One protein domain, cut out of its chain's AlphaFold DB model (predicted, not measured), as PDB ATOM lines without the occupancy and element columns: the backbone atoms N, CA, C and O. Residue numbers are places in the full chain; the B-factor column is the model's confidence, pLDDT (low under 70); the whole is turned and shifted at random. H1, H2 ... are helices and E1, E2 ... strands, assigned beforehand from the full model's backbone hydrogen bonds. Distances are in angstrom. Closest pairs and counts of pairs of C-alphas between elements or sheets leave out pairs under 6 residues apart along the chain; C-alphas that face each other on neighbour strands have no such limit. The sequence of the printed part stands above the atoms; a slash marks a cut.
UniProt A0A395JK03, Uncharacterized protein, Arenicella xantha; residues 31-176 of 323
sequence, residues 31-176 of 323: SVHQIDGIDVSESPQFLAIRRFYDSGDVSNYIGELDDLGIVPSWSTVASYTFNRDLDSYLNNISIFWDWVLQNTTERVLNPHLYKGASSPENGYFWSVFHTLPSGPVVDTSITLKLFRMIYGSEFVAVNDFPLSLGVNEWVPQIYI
ATOM      1  N   SER A  31      35.947  21.409  27.232       65.50
ATOM      2  CA  SER A  31      36.912  20.516  27.892       65.50
ATOM      3  C   SER A  31      37.336  19.315  27.033       65.50
ATOM      4  O   SER A  31      38.398  18.739  27.263       65.50
ATOM      5  N   VAL A  32      36.548  18.972  26.009       61.06
ATOM      6  CA  VAL A  32      36.834  17.899  25.043       61.06
ATOM      7  C   VAL A  32      37.590  18.444  23.815       61.06
ATOM      8  O   VAL A  32      38.063  17.681  22.980       61.06
ATOM      9  N   HIS A  33      37.744  19.769  23.678       58.12
ATOM     10  CA  HIS A  33      38.146  20.447  22.433       58.12
ATOM     11  C   HIS A  33      39.658  20.647  22.242       58.12
ATOM     12  O   HIS A  33      40.094  21.582  21.576       58.12
ATOM     13  N   GLN A  34      40.458  19.701  22.738       54.50
ATOM     14  CA  GLN A  34      41.759  19.396  22.144       54.50
ATOM     15  C   GLN A  34      41.669  18.037  21.455       54.50
ATOM     16  O   GLN A  34      41.967  17.006  22.053       54.50
ATOM     17  N   ILE A  35      41.274  18.032  20.181       58.34
ATOM     18  CA  ILE A  35      41.439  16.844  19.337       58.34
ATOM     19  C   ILE A  35      42.825  16.961  18.715       58.34
ATOM     20  O   ILE A  35      43.082  17.882  17.942       58.34
ATOM     21  N   ASP A  36      43.747  16.093  19.129       59.81
ATOM     22  CA  ASP A  36      45.145  16.109  18.679       59.81
ATOM     23  C   ASP A  36      45.854  17.473  18.863       59.81
ATOM     24  O   ASP A  36      46.754  17.839  18.108       59.81
ATOM     25  N   GLY A  37      45.449  18.247  19.881       62.44
ATOM     26  CA  GLY A  37      46.003  19.577  20.176       62.44
ATOM     27  C   GLY A  37      45.470  20.716  19.296       62.44
ATOM     28  O   GLY A  37      45.990  21.830  19.379       62.44
ATOM     29  N   ILE A  38      44.450  20.466  18.470       59.78
ATOM     30  CA  ILE A  38      43.759  21.489  17.678       59.78
ATOM     31  C   ILE A  38      42.582  22.030  18.489       59.78
ATOM     32  O   ILE A  38      41.702  21.273  18.897       59.78
ATOM     33  N   ASP A  39      42.575  23.347  18.687       72.25
ATOM     34  CA  ASP A  39      41.447  24.070  19.262       72.25
ATOM     35  C   ASP A  39      40.308  24.140  18.236       72.25
ATOM     36  O   ASP A  39      40.407  24.812  17.207       72.25
ATOM     37  N   VAL A  40      39.232  23.402  18.502       71.56
ATOM     38  CA  VAL A  40      38.039  23.353  17.642       71.56
ATOM     39  C   VAL A  40      36.933  24.315  18.103       71.56
ATOM     40  O   VAL A  40      35.850  24.318  17.513       71.56
ATOM     41  N   SER A  41      37.200  25.174  19.099       73.94
ATOM     42  CA  SER A  41      36.246  26.184  19.603       73.94
ATOM     43  C   SER A  41      35.898  27.281  18.587       73.94
ATOM     44  O   SER A  41      34.882  27.956  18.719       73.94
ATOM     45  N   GLU A  42      36.693  27.421  17.528       79.44
ATOM     46  CA  GLU A  42      36.428  28.333  16.407       79.44
ATOM     47  C   GLU A  42      35.873  27.597  15.173       79.44
ATOM     48  O   GLU A  42      35.703  28.185  14.102       79.44
ATOM     49  N   SER A  43      35.597  26.290  15.281       84.62
ATOM     50  CA  SER A  43      35.002  25.549  14.171       84.62
ATOM     51  C   SER A  43      33.586  26.071  13.872       84.62
ATOM     52  O   SER A  43      32.825  26.361  14.802       84.62
ATOM     53  N   PRO A  44      33.172  26.157  12.591       87.25
ATOM     54  CA  PRO A  44      31.826  26.605  12.233       87.25
ATOM     55  C   PRO A  44      30.712  25.808  12.925       87.25
ATOM     56  O   PRO A  44      29.727  26.396  13.366       87.25
ATOM     57  N   GLN A  45      30.906  24.493  13.090       85.31
ATOM     58  CA  GLN A  45      29.976  23.615  13.804       85.31
ATOM     59  C   GLN A  45      29.848  24.001  15.282       85.31
ATOM     60  O   GLN A  45      28.735  24.114  15.792       85.31
ATOM     61  N   PHE A  46      30.968  24.223  15.976       83.88
ATOM     62  CA  PHE A  46      30.937  24.628  17.380       83.88
ATOM     63  C   PHE A  46      30.276  25.997  17.550       83.88
ATOM     64  O   PHE A  46      29.449  26.182  18.441       83.88
ATOM     65  N   LEU A  47      30.581  26.950  16.665       87.25
ATOM     66  CA  LEU A  47      29.951  28.268  16.687       87.25
ATOM     67  C   LEU A  47      28.436  28.188  16.441       87.25
ATOM     68  O   LEU A  47      27.693  28.940  17.071       87.25
ATOM     69  N   ALA A  48      27.978  27.271  15.582       88.94
ATOM     70  CA  ALA A  48      26.556  27.019  15.359       88.94
ATOM     71  C   ALA A  48      25.869  26.440  16.601       88.94
ATOM     72  O   ALA A  48      24.825  26.935  17.019       88.94
ATOM     73  N   ILE A  49      26.493  25.452  17.251       83.19
ATOM     74  CA  ILE A  49      26.014  24.883  18.521       83.19
ATOM     75  C   ILE A  49      25.929  25.972  19.597       83.19
ATOM     76  O   ILE A  49      24.908  26.109  20.265       83.19
ATOM     77  N   ARG A  50      26.968  26.800  19.735       82.00
ATOM     78  CA  ARG A  50      26.992  27.890  20.715       82.00
ATOM     79  C   ARG A  50      25.889  28.921  20.458       82.00
ATOM     80  O   ARG A  50      25.172  29.279  21.387       82.00
ATOM     81  N   ARG A  51      25.713  29.372  19.210       87.12
ATOM     82  CA  ARG A  51      24.619  30.289  18.844       87.12
ATOM     83  C   ARG A  51      23.251  29.671  19.100       87.12
ATOM     84  O   ARG A  51      22.346  30.369  19.559       87.12
ATOM     85  N   PHE A  52      23.093  28.381  18.822       86.00
ATOM     86  CA  PHE A  52      21.872  27.657  19.138       86.00
ATOM     87  C   PHE A  52      21.609  27.635  20.644       86.00
ATOM     88  O   PHE A  52      20.489  27.902  21.056       86.00
ATOM     89  N   TYR A  53      22.630  27.434  21.478       78.12
ATOM     90  CA  TYR A  53      22.462  27.486  22.932       78.12
ATOM     91  C   TYR A  53      22.017  28.873  23.398       78.12
ATOM     92  O   TYR A  53      21.072  28.993  24.182       78.12
ATOM     93  N   ASP A  54      22.629  29.926  22.857       77.12
ATOM     94  CA  ASP A  54      22.315  31.310  23.215       77.12
ATOM     95  C   ASP A  54      20.912  31.747  22.752       77.12
ATOM     96  O   ASP A  54      20.247  32.524  23.445       77.12
ATOM     97  N   SER A  55      20.423  31.236  21.617       82.12
ATOM     98  CA  SER A  55      19.167  31.688  20.988       82.12
ATOM     99  C   SER A  55      17.975  30.741  21.149       82.12
ATOM    100  O   SER A  55      16.842  31.209  21.185       82.12
ATOM    101  N   GLY A  56      18.208  29.430  21.225       79.69
ATOM    102  CA  GLY A  56      17.175  28.399  21.100       79.69
ATOM    103  C   GLY A  56      16.561  28.284  19.697       79.69
ATOM    104  O   GLY A  56      15.577  27.566  19.533       79.69
ATOM    105  N   ASP A  57      17.102  28.976  18.686       88.06
ATOM    106  CA  ASP A  57      16.540  28.997  17.331       88.06
ATOM    107  C   ASP A  57      16.896  27.716  16.563       88.06
ATOM    108  O   ASP A  57      17.969  27.589  15.962       88.06
ATOM    109  N   VAL A  58      15.971  26.756  16.587       90.19
ATOM    110  CA  VAL A  58      16.110  25.465  15.903       90.19
ATOM    111  C   VAL A  58      16.240  25.638  14.391       90.19
ATOM    112  O   VAL A  58      17.020  24.922  13.767       90.19
ATOM    113  N   SER A  59      15.523  26.589  13.787       93.25
ATOM    114  CA  SER A  59      15.552  26.781  12.334       93.25
ATOM    115  C   SER A  59      16.910  27.302  11.878       93.25
ATOM    116  O   SER A  59      17.461  26.795  10.900       93.25
ATOM    117  N   ASN A  60      17.457  28.299  12.580       93.62
ATOM    118  CA  ASN A  60      18.784  28.825  12.274       93.62
ATOM    119  C   ASN A  60      19.864  27.764  12.515       93.62
ATOM    120  O   ASN A  60      20.745  27.585  11.680       93.62
ATOM    121  N   TYR A  61      19.766  27.011  13.613       92.88
ATOM    122  CA  TYR A  61      20.700  25.927  13.914       92.88
ATOM    123  C   TYR A  61      20.729  24.845  12.830       92.88
ATOM    124  O   TYR A  61      21.803  24.459  12.367       92.88
ATOM    125  N   ILE A  62      19.552  24.377  12.401       93.75
ATOM    126  CA  ILE A  62      19.432  23.398  11.321       93.75
ATOM    127  C   ILE A  62      20.046  23.952  10.034       93.75
ATOM    128  O   ILE A  62      20.840  23.255   9.412       93.75
ATOM    129  N   GLY A  63      19.725  25.197   9.659       94.12
ATOM    130  CA  GLY A  63      20.269  25.825   8.453       94.12
ATOM    131  C   GLY A  63      21.795  25.925   8.471       94.12
ATOM    132  O   GLY A  63      22.450  25.517   7.517       94.12
ATOM    133  N   GLU A  64      22.371  26.383   9.586       94.25
ATOM    134  CA  GLU A  64      23.824  26.503   9.737       94.25
ATOM    135  C   GLU A  64      24.545  25.147   9.658       94.25
ATOM    136  O   GLU A  64      25.654  25.082   9.134       94.25
ATOM    137  N   LEU A  65      23.947  24.063  10.165       92.62
ATOM    138  CA  LEU A  65      24.535  22.726  10.046       92.62
ATOM    139  C   LEU A  65      24.331  22.097   8.663       92.62
ATOM    140  O   LEU A  65      25.258  21.457   8.160       92.62
ATOM    141  N   ASP A  66      23.176  22.307   8.031       92.19
ATOM    142  CA  ASP A  66      22.886  21.817   6.675       92.19
ATOM    143  C   ASP A  66      23.845  22.460   5.654       92.19
ATOM    144  O   ASP A  66      24.417  21.760   4.818       92.19
ATOM    145  N   ASP A  67      24.148  23.758   5.804       93.25
ATOM    146  CA  ASP A  67      25.152  24.482   5.003       93.25
ATOM    147  C   ASP A  67      26.573  23.896   5.142       93.25
ATOM    148  O   ASP A  67      27.405  24.017   4.237       93.25
ATOM    149  N   LEU A  68      26.858  23.234   6.268       91.44
ATOM    150  CA  LEU A  68      28.116  22.530   6.531       91.44
ATOM    151  C   LEU A  68      28.078  21.052   6.104       91.44
ATOM    152  O   LEU A  68      29.091  20.360   6.230       91.44
ATOM    153  N   GLY A  69      26.940  20.553   5.607       89.94
ATOM    154  CA  GLY A  69      26.729  19.141   5.275       89.94
ATOM    155  C   GLY A  69      26.633  18.227   6.501       89.94
ATOM    156  O   GLY A  69      26.954  17.041   6.413       89.94
ATOM    157  N   ILE A  70      26.242  18.773   7.657       89.56
ATOM    158  CA  ILE A  70      26.125  18.059   8.932       89.56
ATOM    159  C   ILE A  70      24.644  17.843   9.250       89.56
ATOM    160  O   ILE A  70      23.859  18.783   9.271       89.56
ATOM    161  N   VAL A  71      24.267  16.602   9.562       88.62
ATOM    162  CA  VAL A  71      22.896  16.245   9.954       88.62
ATOM    163  C   VAL A  71      22.715  16.493  11.463       88.62
ATOM    164  O   VAL A  71      23.302  15.752  12.258       88.62
ATOM    165  N   PRO A  72      21.931  17.502  11.896       87.88
ATOM    166  CA  PRO A  72      21.601  17.701  13.308       87.88
ATOM    167  C   PRO A  72      20.912  16.473  13.913       87.88
ATOM    168  O   PRO A  72      20.006  15.888  13.315       87.88
ATOM    169  N   SER A  73      21.294  16.099  15.138       82.69
ATOM    170  CA  SER A  73      20.590  15.059  15.893       82.69
ATOM    171  C   SER A  73      19.440  15.656  16.706       82.69
ATOM    172  O   SER A  73      19.590  16.718  17.316       82.69
ATOM    173  N   TRP A  74      18.318  14.935  16.801       81.19
ATOM    174  CA  TRP A  74      17.238  15.337  17.708       81.19
ATOM    175  C   TRP A  74      17.706  15.389  19.159       81.19
ATOM    176  O   TRP A  74      17.312  16.287  19.884       81.19
ATOM    177  N   SER A  75      18.578  14.468  19.584       75.81
ATOM    178  CA  SER A  75      19.132  14.499  20.942       75.81
ATOM    179  C   SER A  75      19.796  15.836  21.258       75.81
ATOM    180  O   SER A  75      19.697  16.302  22.381       75.81
ATOM    181  N   THR A  76      20.427  16.477  20.272       76.31
ATOM    182  CA  THR A  76      20.973  17.823  20.436       76.31
ATOM    183  C   THR A  76      19.824  18.830  20.476       76.31
ATOM    184  O   THR A  76      19.660  19.539  21.459       76.31
ATOM    185  N   VAL A  77      18.941  18.842  19.479       79.75
ATOM    186  CA  VAL A  77      17.812  19.789  19.455       79.75
ATOM    187  C   VAL A  77      16.986  19.740  20.751       79.75
ATOM    188  O   VAL A  77      16.863  20.758  21.421       79.75
ATOM    189  N   ALA A  78      16.519  18.566  21.172       74.44
ATOM    190  CA  ALA A  78      15.734  18.377  22.389       74.44
ATOM    191  C   ALA A  78      16.499  18.690  23.669       74.44
ATOM    192  O   ALA A  78      15.924  19.295  24.573       74.44
ATOM    193  N   SER A  79      17.771  18.287  23.756       66.44
ATOM    194  CA  SER A  79      18.562  18.597  24.940       66.44
ATOM    195  C   SER A  79      18.779  20.094  25.080       66.44
ATOM    196  O   SER A  79      18.794  20.564  26.203       66.44
ATOM    197  N   TYR A  80      18.913  20.854  23.987       67.56
ATOM    198  CA  TYR A  80      19.354  22.255  24.041       67.56
ATOM    199  C   TYR A  80      18.295  23.305  23.703       67.56
ATOM    200  O   TYR A  80      18.545  24.499  23.884       67.56
ATOM    201  N   THR A  81      17.076  22.900  23.349       68.31
ATOM    202  CA  THR A  81      15.919  23.795  23.416       68.31
ATOM    203  C   THR A  81      15.414  23.908  24.856       68.31
ATOM    204  O   THR A  81      14.604  23.104  25.319       68.31
ATOM    205  N   PHE A  82      15.886  24.930  25.570       68.00
ATOM    206  CA  PHE A  82      15.358  25.326  26.879       68.00
ATOM    207  C   PHE A  82      13.974  25.965  26.664       68.00
ATOM    208  O   PHE A  82      13.855  27.172  26.454       68.00
ATOM    209  N   ASN A  83      12.925  25.143  26.598       70.25
ATOM    210  CA  ASN A  83      11.571  25.615  26.312       70.25
ATOM    211  C   ASN A  83      10.870  26.038  27.600       70.25
ATOM    212  O   ASN A  83      10.851  25.298  28.580       70.25
ATOM    213  N   ARG A  84      10.287  27.235  27.573       66.81
ATOM    214  CA  ARG A  84       9.552  27.814  28.703       66.81
ATOM    215  C   ARG A  84       8.072  27.447  28.706       66.81
ATOM    216  O   ARG A  84       7.408  27.511  29.734       66.81
ATOM    217  N   ASP A  85       7.552  27.083  27.548       77.25
ATOM    218  CA  ASP A  85       6.168  26.703  27.371       77.25
ATOM    219  C   ASP A  85       6.058  25.568  26.351       77.25
ATOM    220  O   ASP A  85       6.969  25.286  25.565       77.25
ATOM    221  N   LEU A  86       4.922  24.886  26.418       79.62
ATOM    222  CA  LEU A  86       4.624  23.737  25.584       79.62
ATOM    223  C   LEU A  86       4.531  24.110  24.098       79.62
ATOM    224  O   LEU A  86       4.982  23.325  23.273       79.62
ATOM    225  N   ASP A  87       3.999  25.281  23.747       84.69
ATOM    226  CA  ASP A  87       3.815  25.669  22.346       84.69
ATOM    227  C   ASP A  87       5.172  25.877  21.664       84.69
ATOM    228  O   ASP A  87       5.394  25.380  20.558       84.69
ATOM    229  N   SER A  88       6.120  26.514  22.355       81.12
ATOM    230  CA  SER A  88       7.512  26.637  21.909       81.12
ATOM    231  C   SER A  88       8.177  25.266  21.722       81.12
ATOM    232  O   SER A  88       8.831  25.027  20.703       81.12
ATOM    233  N   TYR A  89       7.960  24.332  22.660       81.19
ATOM    234  CA  TYR A  89       8.474  22.959  22.561       81.19
ATOM    235  C   TYR A  89       7.909  22.227  21.335       81.19
ATOM    236  O   TYR A  89       8.657  21.666  20.535       81.19
ATOM    237  N   LEU A  90       6.588  22.278  21.150       85.06
ATOM    238  CA  LEU A  90       5.887  21.661  20.024       85.06
ATOM    239  C   LEU A  90       6.298  22.282  18.681       85.06
ATOM    240  O   LEU A  90       6.495  21.561  17.704       85.06
ATOM    241  N   ASN A  91       6.496  23.600  18.631       86.81
ATOM    242  CA  ASN A  91       6.995  24.286  17.443       86.81
ATOM    243  C   ASN A  91       8.414  23.820  17.076       86.81
ATOM    244  O   ASN A  91       8.699  23.567  15.909       86.81
ATOM    245  N   ASN A  92       9.286  23.627  18.067       85.31
ATOM    246  CA  ASN A  92      10.638  23.111  17.856       85.31
ATOM    247  C   ASN A  92      10.650  21.660  17.350       85.31
ATOM    248  O   ASN A  92      11.435  21.333  16.456       85.31
ATOM    249  N   ILE A  93       9.745  20.811  17.855       86.06
ATOM    250  CA  ILE A  93       9.489  19.485  17.270       86.06
ATOM    251  C   ILE A  93       9.097  19.636  15.798       86.06
ATOM    252  O   ILE A  93       9.697  18.983  14.945       86.06
ATOM    253  N   SER A  94       8.116  20.493  15.498       89.69
ATOM    254  CA  SER A  94       7.613  20.684  14.133       89.69
ATOM    255  C   SER A  94       8.727  21.106  13.182       89.69
ATOM    256  O   SER A  94       8.945  20.434  12.183       89.69
ATOM    257  N   ILE A  95       9.500  22.143  13.524       91.62
ATOM    258  CA  ILE A  95      10.603  22.644  12.688       91.62
ATOM    259  C   ILE A  95      11.597  21.524  12.362       91.62
ATOM    260  O   ILE A  95      11.986  21.351  11.204       91.62
ATOM    261  N   PHE A  96      12.004  20.749  13.371       90.31
ATOM    262  CA  PHE A  96      12.956  19.663  13.172       90.31
ATOM    263  C   PHE A  96      12.393  18.571  12.260       90.31
ATOM    264  O   PHE A  96      13.057  18.150  11.312       90.31
ATOM    265  N   TRP A  97      11.169  18.115  12.517       89.81
ATOM    266  CA  TRP A  97      10.569  17.035  11.740       89.81
ATOM    267  C   TRP A  97      10.179  17.457  10.332       89.81
ATOM    268  O   TRP A  97      10.380  16.682   9.403       89.81
ATOM    269  N   ASP A  98       9.721  18.689  10.139       92.75
ATOM    270  CA  ASP A  98       9.463  19.249   8.814       92.75
ATOM    271  C   ASP A  98      10.736  19.226   7.967       92.75
ATOM    272  O   ASP A  98      10.702  18.844   6.795       92.75
ATOM    273  N   TRP A  99      11.879  19.564   8.569       93.12
ATOM    274  CA  TRP A  99      13.177  19.442   7.919       93.12
ATOM    275  C   TRP A  99      13.556  17.976   7.653       93.12
ATOM    276  O   TRP A  99      13.932  17.656   6.525       93.12
ATOM    277  N   VAL A 100      13.413  17.055   8.613       90.31
ATOM    278  CA  VAL A 100      13.705  15.622   8.387       90.31
ATOM    279  C   VAL A 100      12.883  15.069   7.215       90.31
ATOM    280  O   VAL A 100      13.433  14.423   6.321       90.31
ATOM    281  N   LEU A 101      11.583  15.363   7.182       90.81
ATOM    282  CA  LEU A 101      10.623  14.805   6.225       90.81
ATOM    283  C   LEU A 101      10.780  15.345   4.799       90.81
ATOM    284  O   LEU A 101      10.319  14.708   3.854       90.81
ATOM    285  N   GLN A 102      11.451  16.484   4.610       91.25
ATOM    286  CA  GLN A 102      11.800  16.980   3.273       91.25
ATOM    287  C   GLN A 102      12.786  16.055   2.540       91.25
ATOM    288  O   GLN A 102      12.753  15.994   1.312       91.25
ATOM    289  N   ASN A 103      13.664  15.348   3.266       87.75
ATOM    290  CA  ASN A 103      14.601  14.387   2.678       87.75
ATOM    291  C   ASN A 103      14.982  13.272   3.669       87.75
ATOM    292  O   ASN A 103      16.122  13.180   4.133       87.75
ATOM    293  N   THR A 104      14.021  12.399   3.975       85.44
ATOM    294  CA  THR A 104      14.168  11.327   4.973       85.44
ATOM    295  C   THR A 104      15.395  10.440   4.733       85.44
ATOM    296  O   THR A 104      16.065  10.045   5.684       85.44
ATOM    297  N   THR A 105      15.721  10.135   3.473       81.75
ATOM    298  CA  THR A 105      16.831   9.231   3.121       81.75
ATOM    299  C   THR A 105      18.190   9.767   3.567       81.75
ATOM    300  O   THR A 105      19.053   8.985   3.960       81.75
ATOM    301  N   GLU A 106      18.384  11.085   3.507       83.06
ATOM    302  CA  GLU A 106      19.647  11.740   3.867       83.06
ATOM    303  C   GLU A 106      19.665  12.223   5.322       83.06
ATOM    304  O   GLU A 106      20.729  12.296   5.931       83.06
ATOM    305  N   ARG A 107      18.492  12.530   5.893       85.62
ATOM    306  CA  ARG A 107      18.361  13.199   7.199       85.62
ATOM    307  C   ARG A 107      18.055  12.255   8.364       85.62
ATOM    308  O   ARG A 107      18.178  12.654   9.521       85.62
ATOM    309  N   VAL A 108      17.702  10.995   8.096       81.12
ATOM    310  CA  VAL A 108      17.607   9.960   9.138       81.12
ATOM    311  C   VAL A 108      18.998   9.414   9.447       81.12
ATOM    312  O   VAL A 108      19.600   8.685   8.657       81.12
ATOM    313  N   LEU A 109      19.499   9.740  10.637       70.06
ATOM    314  CA  LEU A 109      20.742   9.181  11.159       70.06
ATOM    315  C   LEU A 109      20.579   7.671  11.405       70.06
ATOM    316  O   LEU A 109      19.608   7.236  12.010       70.06
ATOM    317  N   ASN A 110      21.553   6.865  10.976       66.06
ATOM    318  CA  ASN A 110      21.614   5.412  11.214       66.06
ATOM    319  C   ASN A 110      20.379   4.598  10.753       66.06
ATOM    320  O   ASN A 110      19.829   3.815  11.531       66.06
ATOM    321  N   PRO A 111      19.988   4.657   9.463       59.31
ATOM    322  CA  PRO A 111      18.758   4.037   8.947       59.31
ATOM    323  C   PRO A 111      18.670   2.510   9.162       59.31
ATOM    324  O   PRO A 111      17.597   1.913   9.115       59.31
ATOM    325  N   HIS A 112      19.805   1.856   9.410       56.09
ATOM    326  CA  HIS A 112      19.923   0.416   9.628       56.09
ATOM    327  C   HIS A 112      19.529  -0.045  11.043       56.09
ATOM    328  O   HIS A 112      19.334  -1.248  11.233       56.09
ATOM    329  N   LEU A 113      19.396   0.868  12.013       55.28
ATOM    330  CA  LEU A 113      18.924   0.552  13.370       55.28
ATOM    331  C   LEU A 113      17.406   0.309  13.427       55.28
ATOM    332  O   LEU A 113      16.907  -0.228  14.409       55.28
ATOM    333  N   TYR A 114      16.677   0.620  12.354       57.03
ATOM    334  CA  TYR A 114      15.209   0.659  12.335       57.03
ATOM    335  C   TYR A 114      14.553  -0.544  11.648       57.03
ATOM    336  O   TYR A 114      13.450  -0.447  11.104       57.03
ATOM    337  N   LYS A 115      15.231  -1.701  11.635       47.38
ATOM    338  CA  LYS A 115      14.699  -2.934  11.034       47.38
ATOM    339  C   LYS A 115      13.386  -3.332  11.719       47.38
ATOM    340  O   LYS A 115      13.405  -3.796  12.853       47.38
ATOM    341  N   GLY A 116      12.268  -3.186  11.006       54.00
ATOM    342  CA  GLY A 116      10.926  -3.541  11.484       54.00
ATOM    343  C   GLY A 116       9.934  -2.377  11.526       54.00
ATOM    344  O   GLY A 116       8.737  -2.629  11.629       54.00
ATOM    345  N   ALA A 117      10.393  -1.127  11.391       60.94
ATOM    346  CA  ALA A 117       9.495   0.012  11.229       60.94
ATOM    347  C   ALA A 117       8.801  -0.025   9.855       60.94
ATOM    348  O   ALA A 117       9.393  -0.445   8.858       60.94
ATOM    349  N   SER A 118       7.554   0.444   9.797       71.00
ATOM    350  CA  SER A 118       6.782   0.577   8.551       71.00
ATOM    351  C   SER A 118       7.427   1.546   7.552       71.00
ATOM    352  O   SER A 118       7.202   1.416   6.350       71.00
ATOM    353  N   SER A 119       8.252   2.480   8.039       74.81
ATOM    354  CA  SER A 119       9.073   3.389   7.237       74.81
ATOM    355  C   SER A 119      10.271   3.949   8.036       74.81
ATOM    356  O   SER A 119      10.266   3.875   9.270       74.81
ATOM    357  N   PRO A 120      11.317   4.489   7.371       75.62
ATOM    358  CA  PRO A 120      12.487   5.065   8.044       75.62
ATOM    359  C   PRO A 120      12.148   6.219   8.994       75.62
ATOM    360  O   PRO A 120      12.696   6.279  10.093       75.62
ATOM    361  N   GLU A 121      11.219   7.098   8.610       80.06
ATOM    362  CA  GLU A 121      10.754   8.209   9.443       80.06
ATOM    363  C   GLU A 121      10.035   7.720  10.701       80.06
ATOM    364  O   GLU A 121      10.303   8.238  11.781       80.06
ATOM    365  N   ASN A 122       9.223   6.658  10.602       78.94
ATOM    366  CA  ASN A 122       8.627   6.022  11.774       78.94
ATOM    367  C   ASN A 122       9.719   5.483  12.701       78.94
ATOM    368  O   ASN A 122       9.700   5.758  13.892       78.94
ATOM    369  N   GLY A 123      10.696   4.745  12.170       74.50
ATOM    370  CA  GLY A 123      11.787   4.196  12.976       74.50
ATOM    371  C   GLY A 123      12.595   5.264  13.713       74.50
ATOM    372  O   GLY A 123      12.861   5.128  14.909       74.50
ATOM    373  N   TYR A 124      12.943   6.350  13.019       77.75
ATOM    374  CA  TYR A 124      13.664   7.458  13.636       77.75
ATOM    375  C   TYR A 124      12.812   8.154  14.697       77.75
ATOM    376  O   TYR A 124      13.291   8.363  15.812       77.75
ATOM    377  N   PHE A 125      11.536   8.413  14.389       81.62
ATOM    378  CA  PHE A 125      10.576   8.995  15.323       81.62
ATOM    379  C   PHE A 125      10.482   8.141  16.588       81.62
ATOM    380  O   PHE A 125      10.635   8.646  17.695       81.62
ATOM    381  N   TRP A 126      10.393   6.823  16.436       74.19
ATOM    382  CA  TRP A 126      10.389   5.882  17.549       74.19
ATOM    383  C   TRP A 126      11.613   5.989  18.455       74.19
ATOM    384  O   TRP A 126      11.467   6.097  19.673       74.19
ATOM    385  N   SER A 127      12.817   6.023  17.878       70.94
ATOM    386  CA  SER A 127      14.047   6.162  18.673       70.94
ATOM    387  C   SER A 127      14.171   7.496  19.403       70.94
ATOM    388  O   SER A 127      14.897   7.596  20.387       70.94
ATOM    389  N   VAL A 128      13.472   8.511  18.904       70.44
ATOM    390  CA  VAL A 128      13.505   9.881  19.401       70.44
ATOM    391  C   VAL A 128      12.443  10.118  20.481       70.44
ATOM    392  O   VAL A 128      12.719  10.794  21.466       70.44
ATOM    393  N   PHE A 129      11.239   9.566  20.327       68.62
ATOM    394  CA  PHE A 129      10.113   9.841  21.226       68.62
ATOM    395  C   PHE A 129      10.043   8.898  22.435       68.62
ATOM    396  O   PHE A 129       9.496   9.280  23.467       68.62
ATOM    397  N   HIS A 130      10.655   7.707  22.374       61.81
ATOM    398  CA  HIS A 130      10.809   6.837  23.551       61.81
ATOM    399  C   HIS A 130      11.668   7.457  24.668       61.81
ATOM    400  O   HIS A 130      11.585   7.024  25.814       61.81
ATOM    401  N   THR A 131      12.467   8.483  24.363       51.75
ATOM    402  CA  THR A 131      13.344   9.170  25.322       51.75
ATOM    403  C   THR A 131      12.759  10.484  25.839       51.75
ATOM    404  O   THR A 131      13.442  11.237  26.521       51.75
ATOM    405  N   LEU A 132      11.487  10.792  25.565       50.84
ATOM    406  CA  LEU A 132      10.929  12.110  25.875       50.84
ATOM    407  C   LEU A 132      10.870  12.562  27.344       50.84
ATOM    408  O   LEU A 132      10.726  13.769  27.534       50.84
ATOM    409  N   PRO A 133      11.033  11.724  28.386       49.03
ATOM    410  CA  PRO A 133      11.261  12.283  29.713       49.03
ATOM    411  C   PRO A 133      12.736  12.638  29.994       49.03
ATOM    412  O   PRO A 133      13.013  13.126  31.080       49.03
ATOM    413  N   SER A 134      13.693  12.413  29.078       44.84
ATOM    414  CA  SER A 134      15.137  12.519  29.378       44.84
ATOM    415  C   SER A 134      15.858  13.760  28.829       44.84
ATOM    416  O   SER A 134      17.082  13.827  28.916       44.84
ATOM    417  N   GLY A 135      15.148  14.726  28.238       47.12
ATOM    418  CA  GLY A 135      15.713  16.057  27.960       47.12
ATOM    419  C   GLY A 135      15.653  16.948  29.209       47.12
ATOM    420  O   GLY A 135      14.846  16.666  30.094       47.12
ATOM    421  N   PRO A 136      16.444  18.034  29.308       47.94
ATOM    422  CA  PRO A 136      16.303  19.017  30.374       47.94
ATOM    423  C   PRO A 136      15.017  19.805  30.122       47.94
ATOM    424  O   PRO A 136      15.013  20.903  29.568       47.94
ATOM    425  N   VAL A 137      13.888  19.206  30.480       54.75
ATOM    426  CA  VAL A 137      12.624  19.918  30.535       54.75
ATOM    427  C   VAL A 137      12.600  20.632  31.876       54.75
ATOM    428  O   VAL A 137      12.411  20.042  32.935       54.75
ATOM    429  N   VAL A 138      12.877  21.926  31.803       54.84
ATOM    430  CA  VAL A 138      13.144  22.799  32.955       54.84
ATOM    431  C   VAL A 138      11.867  23.132  33.721       54.84
ATOM    432  O   VAL A 138      11.912  23.518  34.886       54.84
ATOM    433  N   ASP A 139      10.719  22.928  33.080       63.72
ATOM    434  CA  ASP A 139       9.408  23.041  33.696       63.72
ATOM    435  C   ASP A 139       8.710  21.674  33.675       63.72
ATOM    436  O   ASP A 139       8.230  21.205  32.638       63.72
ATOM    437  N   THR A 140       8.626  21.044  34.847       66.62
ATOM    438  CA  THR A 140       7.938  19.761  35.057       66.62
ATOM    439  C   THR A 140       6.505  19.759  34.530       66.62
ATOM    440  O   THR A 140       6.005  18.715  34.101       66.62
ATOM    441  N   SER A 141       5.841  20.921  34.514       70.50
ATOM    442  CA  SER A 141       4.486  21.058  33.993       70.50
ATOM    443  C   SER A 141       4.429  20.865  32.477       70.50
ATOM    444  O   SER A 141       3.428  20.353  31.976       70.50
ATOM    445  N   ILE A 142       5.489  21.205  31.736       75.06
ATOM    446  CA  ILE A 142       5.572  20.967  30.288       75.06
ATOM    447  C   ILE A 142       5.745  19.477  30.020       75.06
ATOM    448  O   ILE A 142       5.007  18.939  29.197       75.06
ATOM    449  N   THR A 143       6.646  18.795  30.739       74.31
ATOM    450  CA  THR A 143       6.828  17.340  30.598       74.31
ATOM    451  C   THR A 143       5.527  16.605  30.864       74.31
ATOM    452  O   THR A 143       5.134  15.749  30.078       74.31
ATOM    453  N   LEU A 144       4.817  16.971  31.936       76.44
ATOM    454  CA  LEU A 144       3.546  16.344  32.283       76.44
ATOM    455  C   LEU A 144       2.453  16.639  31.246       76.44
ATOM    456  O   LEU A 144       1.679  15.748  30.899       76.44
ATOM    457  N   LYS A 145       2.381  17.869  30.720       80.88
ATOM    458  CA  LYS A 145       1.435  18.204  29.645       80.88
ATOM    459  C   LYS A 145       1.744  17.427  28.371       80.88
ATOM    460  O   LYS A 145       0.831  16.838  27.807       80.88
ATOM    461  N   LEU A 146       3.008  17.374  27.956       79.94
ATOM    462  CA  LEU A 146       3.440  16.604  26.794       79.94
ATOM    463  C   LEU A 146       3.138  15.114  26.982       79.94
ATOM    464  O   LEU A 146       2.590  14.483  26.083       79.94
ATOM    465  N   PHE A 147       3.424  14.577  28.171       81.25
ATOM    466  CA  PHE A 147       3.075  13.212  28.539       81.25
ATOM    467  C   PHE A 147       1.572  12.973  28.357       81.25
ATOM    468  O   PHE A 147       1.182  12.072  27.626       81.25
ATOM    469  N   ARG A 148       0.714  13.822  28.933       85.19
ATOM    470  CA  ARG A 148      -0.747  13.703  28.791       85.19
ATOM    471  C   ARG A 148      -1.234  13.870  27.355       85.19
ATOM    472  O   ARG A 148      -2.221  13.247  26.989       85.19
ATOM    473  N   MET A 149      -0.576  14.693  26.543       85.62
ATOM    474  CA  MET A 149      -0.923  14.841  25.128       85.62
ATOM    475  C   MET A 149      -0.575  13.599  24.306       85.62
ATOM    476  O   MET A 149      -1.314  13.262  23.390       85.62
ATOM    477  N   ILE A 150       0.549  12.948  24.613       82.19
ATOM    478  CA  ILE A 150       1.038  11.773  23.881       82.19
ATOM    479  C   ILE A 150       0.339  10.495  24.348       82.19
ATOM    480  O   ILE A 150      -0.065   9.668  23.536       82.19
ATOM    481  N   TYR A 151       0.237  10.320  25.661       83.44
ATOM    482  CA  TYR A 151      -0.203   9.079  26.286       83.44
ATOM    483  C   TYR A 151      -1.666   9.132  26.739       83.44
ATOM    484  O   TYR A 151      -2.303   8.091  26.856       83.44
ATOM    485  N   GLY A 152      -2.219  10.326  26.961       86.19
ATOM    486  CA  GLY A 152      -3.547  10.498  27.543       86.19
ATOM    487  C   GLY A 152      -3.548  10.405  29.071       86.19
ATOM    488  O   GLY A 152      -2.517  10.515  29.734       86.19
ATOM    489  N   SER A 153      -4.744  10.231  29.635       85.75
ATOM    490  CA  SER A 153      -4.953   9.985  31.076       85.75
ATOM    491  C   SER A 153      -5.139   8.505  31.410       85.75
ATOM    492  O   SER A 153      -5.007   8.114  32.566       85.75
ATOM    493  N   GLU A 154      -5.407   7.682  30.397       90.81
ATOM    494  CA  GLU A 154      -5.577   6.239  30.502       90.81
ATOM    495  C   GLU A 154      -4.804   5.559  29.371       90.81
ATOM    496  O   GLU A 154      -4.646   6.119  28.286       90.81
ATOM    497  N   PHE A 155      -4.334   4.344  29.626       91.06
ATOM    498  CA  PHE A 155      -3.554   3.573  28.680       91.06
ATOM    499  C   PHE A 155      -4.363   3.232  27.430       91.06
ATOM    500  O   PHE A 155      -5.413   2.587  27.481       91.06
ATOM    501  N   VAL A 156      -3.776   3.576  26.287       90.00
ATOM    502  CA  VAL A 156      -4.195   3.135  24.963       90.00
ATOM    503  C   VAL A 156      -2.961   2.573  24.268       90.00
ATOM    504  O   VAL A 156      -1.907   3.198  24.269       90.00
ATOM    505  N   ALA A 157      -3.071   1.381  23.679       87.88
ATOM    506  CA  ALA A 157      -1.924   0.698  23.075       87.88
ATOM    507  C   ALA A 157      -1.352   1.425  21.845       87.88
ATOM    508  O   ALA A 157      -0.193   1.213  21.490       87.88
ATOM    509  N   VAL A 158      -2.173   2.243  21.181       89.88
ATOM    510  CA  VAL A 158      -1.788   3.046  20.019       89.88
ATOM    511  C   VAL A 158      -2.401   4.432  20.163       89.88
ATOM    512  O   VAL A 158      -3.624   4.553  20.198       89.88
ATOM    513  N   ASN A 159      -1.559   5.457  20.221       87.25
ATOM    514  CA  ASN A 159      -1.964   6.860  20.211       87.25
ATOM    515  C   ASN A 159      -1.481   7.542  18.934       87.25
ATOM    516  O   ASN A 159      -0.458   7.161  18.375       87.25
ATOM    517  N   ASP A 160      -2.188   8.571  18.492       89.62
ATOM    518  CA  ASP A 160      -1.670   9.465  17.464       89.62
ATOM    519  C   ASP A 160      -0.826  10.548  18.142       89.62
ATOM    520  O   ASP A 160      -1.191  11.071  19.200       89.62
ATOM    521  N   PHE A 161       0.318  10.890  17.557       87.88
ATOM    522  CA  PHE A 161       1.106  12.020  18.026       87.88
ATOM    523  C   PHE A 161       0.278  13.311  17.874       87.88
ATOM    524  O   PHE A 161      -0.365  13.501  16.841       87.88
ATOM    525  N   PRO A 162       0.276  14.226  18.862       85.00
ATOM    526  CA  PRO A 162      -0.603  15.396  18.853       85.00
ATOM    527  C   PRO A 162      -0.323  16.421  17.747       85.00
ATOM    528  O   PRO A 162      -1.102  17.362  17.598       85.00
ATOM    529  N   LEU A 163       0.776  16.282  16.998       88.88
ATOM    530  CA  LEU A 163       1.108  17.166  15.886       88.88
ATOM    531  C   LEU A 163       1.068  16.423  14.555       88.88
ATOM    532  O   LEU A 163       1.591  15.318  14.413       88.88
ATOM    533  N   SER A 164       0.523  17.112  13.563       91.62
ATOM    534  CA  SER A 164       0.729  16.801  12.156       91.62
ATOM    535  C   SER A 164       2.050  17.422  11.700       91.62
ATOM    536  O   SER A 164       2.276  18.610  11.925       91.62
ATOM    537  N   LEU A 165       2.909  16.623  11.073       90.94
ATOM    538  CA  LEU A 165       4.280  16.970  10.710       90.94
ATOM    539  C   LEU A 165       4.481  16.921   9.191       90.94
ATOM    540  O   LEU A 165       3.971  16.051   8.482       90.94
ATOM    541  N   GLY A 166       5.296  17.836   8.689       89.81
ATOM    542  CA  GLY A 166       5.687  17.946   7.296       89.81
ATOM    543  C   GLY A 166       4.571  18.423   6.368       89.81
ATOM    544  O   GLY A 166       3.400  18.553   6.716       89.81
ATOM    545  N   VAL A 167       4.946  18.633   5.105       88.56
ATOM    546  CA  VAL A 167       4.042  19.122   4.046       88.56
ATOM    547  C   VAL A 167       2.899  18.160   3.703       88.56
ATOM    548  O   VAL A 167       1.918  18.573   3.093       88.56
ATOM    549  N   ASN A 168       3.038  16.884   4.069       88.12
ATOM    550  CA  ASN A 168       2.049  15.840   3.798       88.12
ATOM    551  C   ASN A 168       1.084  15.615   4.967       88.12
ATOM    552  O   ASN A 168       0.327  14.649   4.928       88.12
ATOM    553  N   GLU A 169       1.144  16.459   6.000       91.12
ATOM    554  CA  GLU A 169       0.345  16.322   7.217       91.12
ATOM    555  C   GLU A 169       0.472  14.925   7.854       91.12
ATOM    556  O   GLU A 169      -0.505  14.270   8.221       91.12
ATOM    557  N   TRP A 170       1.705  14.416   7.924       91.50
ATOM    558  CA  TRP A 170       1.969  13.103   8.492       91.50
ATOM    559  C   TRP A 170       1.730  13.136  10.000       91.50
ATOM    560  O   TRP A 170       2.349  13.921  10.711       91.50
ATOM    561  N   VAL A 171       0.856  12.257  10.489       90.94
ATOM    562  CA  VAL A 171       0.595  12.074  11.920       90.94
ATOM    563  C   VAL A 171       1.265  10.771  12.368       90.94
ATOM    564  O   VAL A 171       0.799   9.688  11.998       90.94
ATOM    565  N   PRO A 172       2.384  10.841  13.111       87.06
ATOM    566  CA  PRO A 172       3.052   9.658  13.635       87.06
ATOM    567  C   PRO A 172       2.139   8.867  14.570       87.06
ATOM    568  O   PRO A 172       1.438   9.443  15.400       87.06
ATOM    569  N   GLN A 173       2.193   7.540  14.480       87.50
ATOM    570  CA  GLN A 173       1.513   6.665  15.433       87.50
ATOM    571  C   GLN A 173       2.474   6.203  16.516       87.50
ATOM    572  O   GLN A 173       3.621   5.865  16.227       87.50
ATOM    573  N   ILE A 174       1.961   6.136  17.742       82.62
ATOM    574  CA  ILE A 174       2.668   5.791  18.965       82.62
ATOM    575  C   ILE A 174       2.104   4.480  19.552       82.62
ATOM    576  O   ILE A 174       1.164   4.489  20.335       82.62
ATOM    577  N   TYR A 175       2.696   3.348  19.167       84.38
ATOM    578  CA  TYR A 175       2.657   2.030  19.801       84.38
ATOM    579  C   TYR A 175       3.341   1.999  21.176       84.38
ATOM    580  O   TYR A 175       4.532   2.274  21.315       84.38
ATOM    581  N   ILE A 176       2.595   1.598  22.194       83.00
ATOM    582  CA  ILE A 176       3.056   1.605  23.580       83.00
ATOM    583  C   ILE A 176       3.113   0.165  24.080       83.00
ATOM    584  O   ILE A 176       2.088  -0.517  24.132       83.00
TER     585      ILE A 176
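Overview. This is residues 31 to 176 of the 323 residues of an uncharacterized protein of Arenicella xantha (UniProt A0A395JK03). Picture an elongated, mostly helical body: the helical hairpin H1 and H2 packs through H2 on the longest helix, H4, and the short helix H3 sits near the middle, close to this hairpin, H4 and H7. H7, with the short H5 and H6 near its first turns, leads on to H8 and the small strand hairpin E1 and E2 at one end, while residues 34 to 39 stick out at the opposite end. The printed part has 146 residues with eight named helices followed by two named strands, H1 to H8, then E1 and E2, which form an antiparallel sheet. It is compact, with a radius of gyration of the C-alphas of 16.4 A, and spans 53 by 34 by 27 A.

Arrangement. Begin at the sheet, where E1, residues 158 to 160, and E2, residues 173 to 175, are an antiparallel hairpin at 156 degrees; look for N 159 and O 174, 2.9 A apart, and N 174 and O 159, 2.7 A. The closest C-alphas of E1 and H8, residues 140 to 151, are Asn 159 and Tyr 151, 6.7 A apart. H8, with residues 142 to 146 alone, only just touches residue 86 of H4, residues 86 to 102, with 3 pairs of C-alphas within 8 A; the closest are Leu 86 and Ile 142, 5.5 A, at a steep tilt of 52 degrees. H4, with residues 92 to 96 alone, touches H2, residues 58 to 66, at a shallow tilt of 27 degrees, the same way; the closest C-alphas are Asn 92 and Val 58, 6.3 A. H2 and H1, residues 44 to 55, are a helical hairpin whose lines stand at 2 degrees; the closest C-alphas are Phe 52 and Tyr 61, 5.6 A. H3, residues 74 to 80, is close to H7, residues 120 to 129, but not clearly touching: C-alphas 74 and 128 are 6.8 A apart. H7 touches H6, residues 111 to 114, closest at C-alphas 123 and 114, 5.0 A, and only just touches H5, residues 104 to 107, with 3 pairs within 8 A, closest at C-alphas 121 and 104, 6.4 A. Each O i to N i+4 pair is within hydrogen-bond range in H1, H2, H3, H4, H7 and H8; H5 and H6 are too short for one.

Along the chain. Find C-alpha 44 at (31.826, 26.605, 12.233), where H1 begins its 16.2 A. H4 runs 24.4 A from C-alpha 86 at (4.624, 23.737, 25.584); H8 spans 16.0 A and H7 14.2 A. E2 ends at C-alpha 175, (2.657, 2.030, 19.801).

Size, cuts and confidence. The C-alphas farthest apart, Gly 37 and Glu 154, are 54.3 A apart. The printed part has no cut, and the link from E1 to E2 is long, 12 residues. Mean pLDDT of the printed part is 78.5; look for values under 70 at, among others, residues 31 to 38, 110 to 117 and 129 to 140.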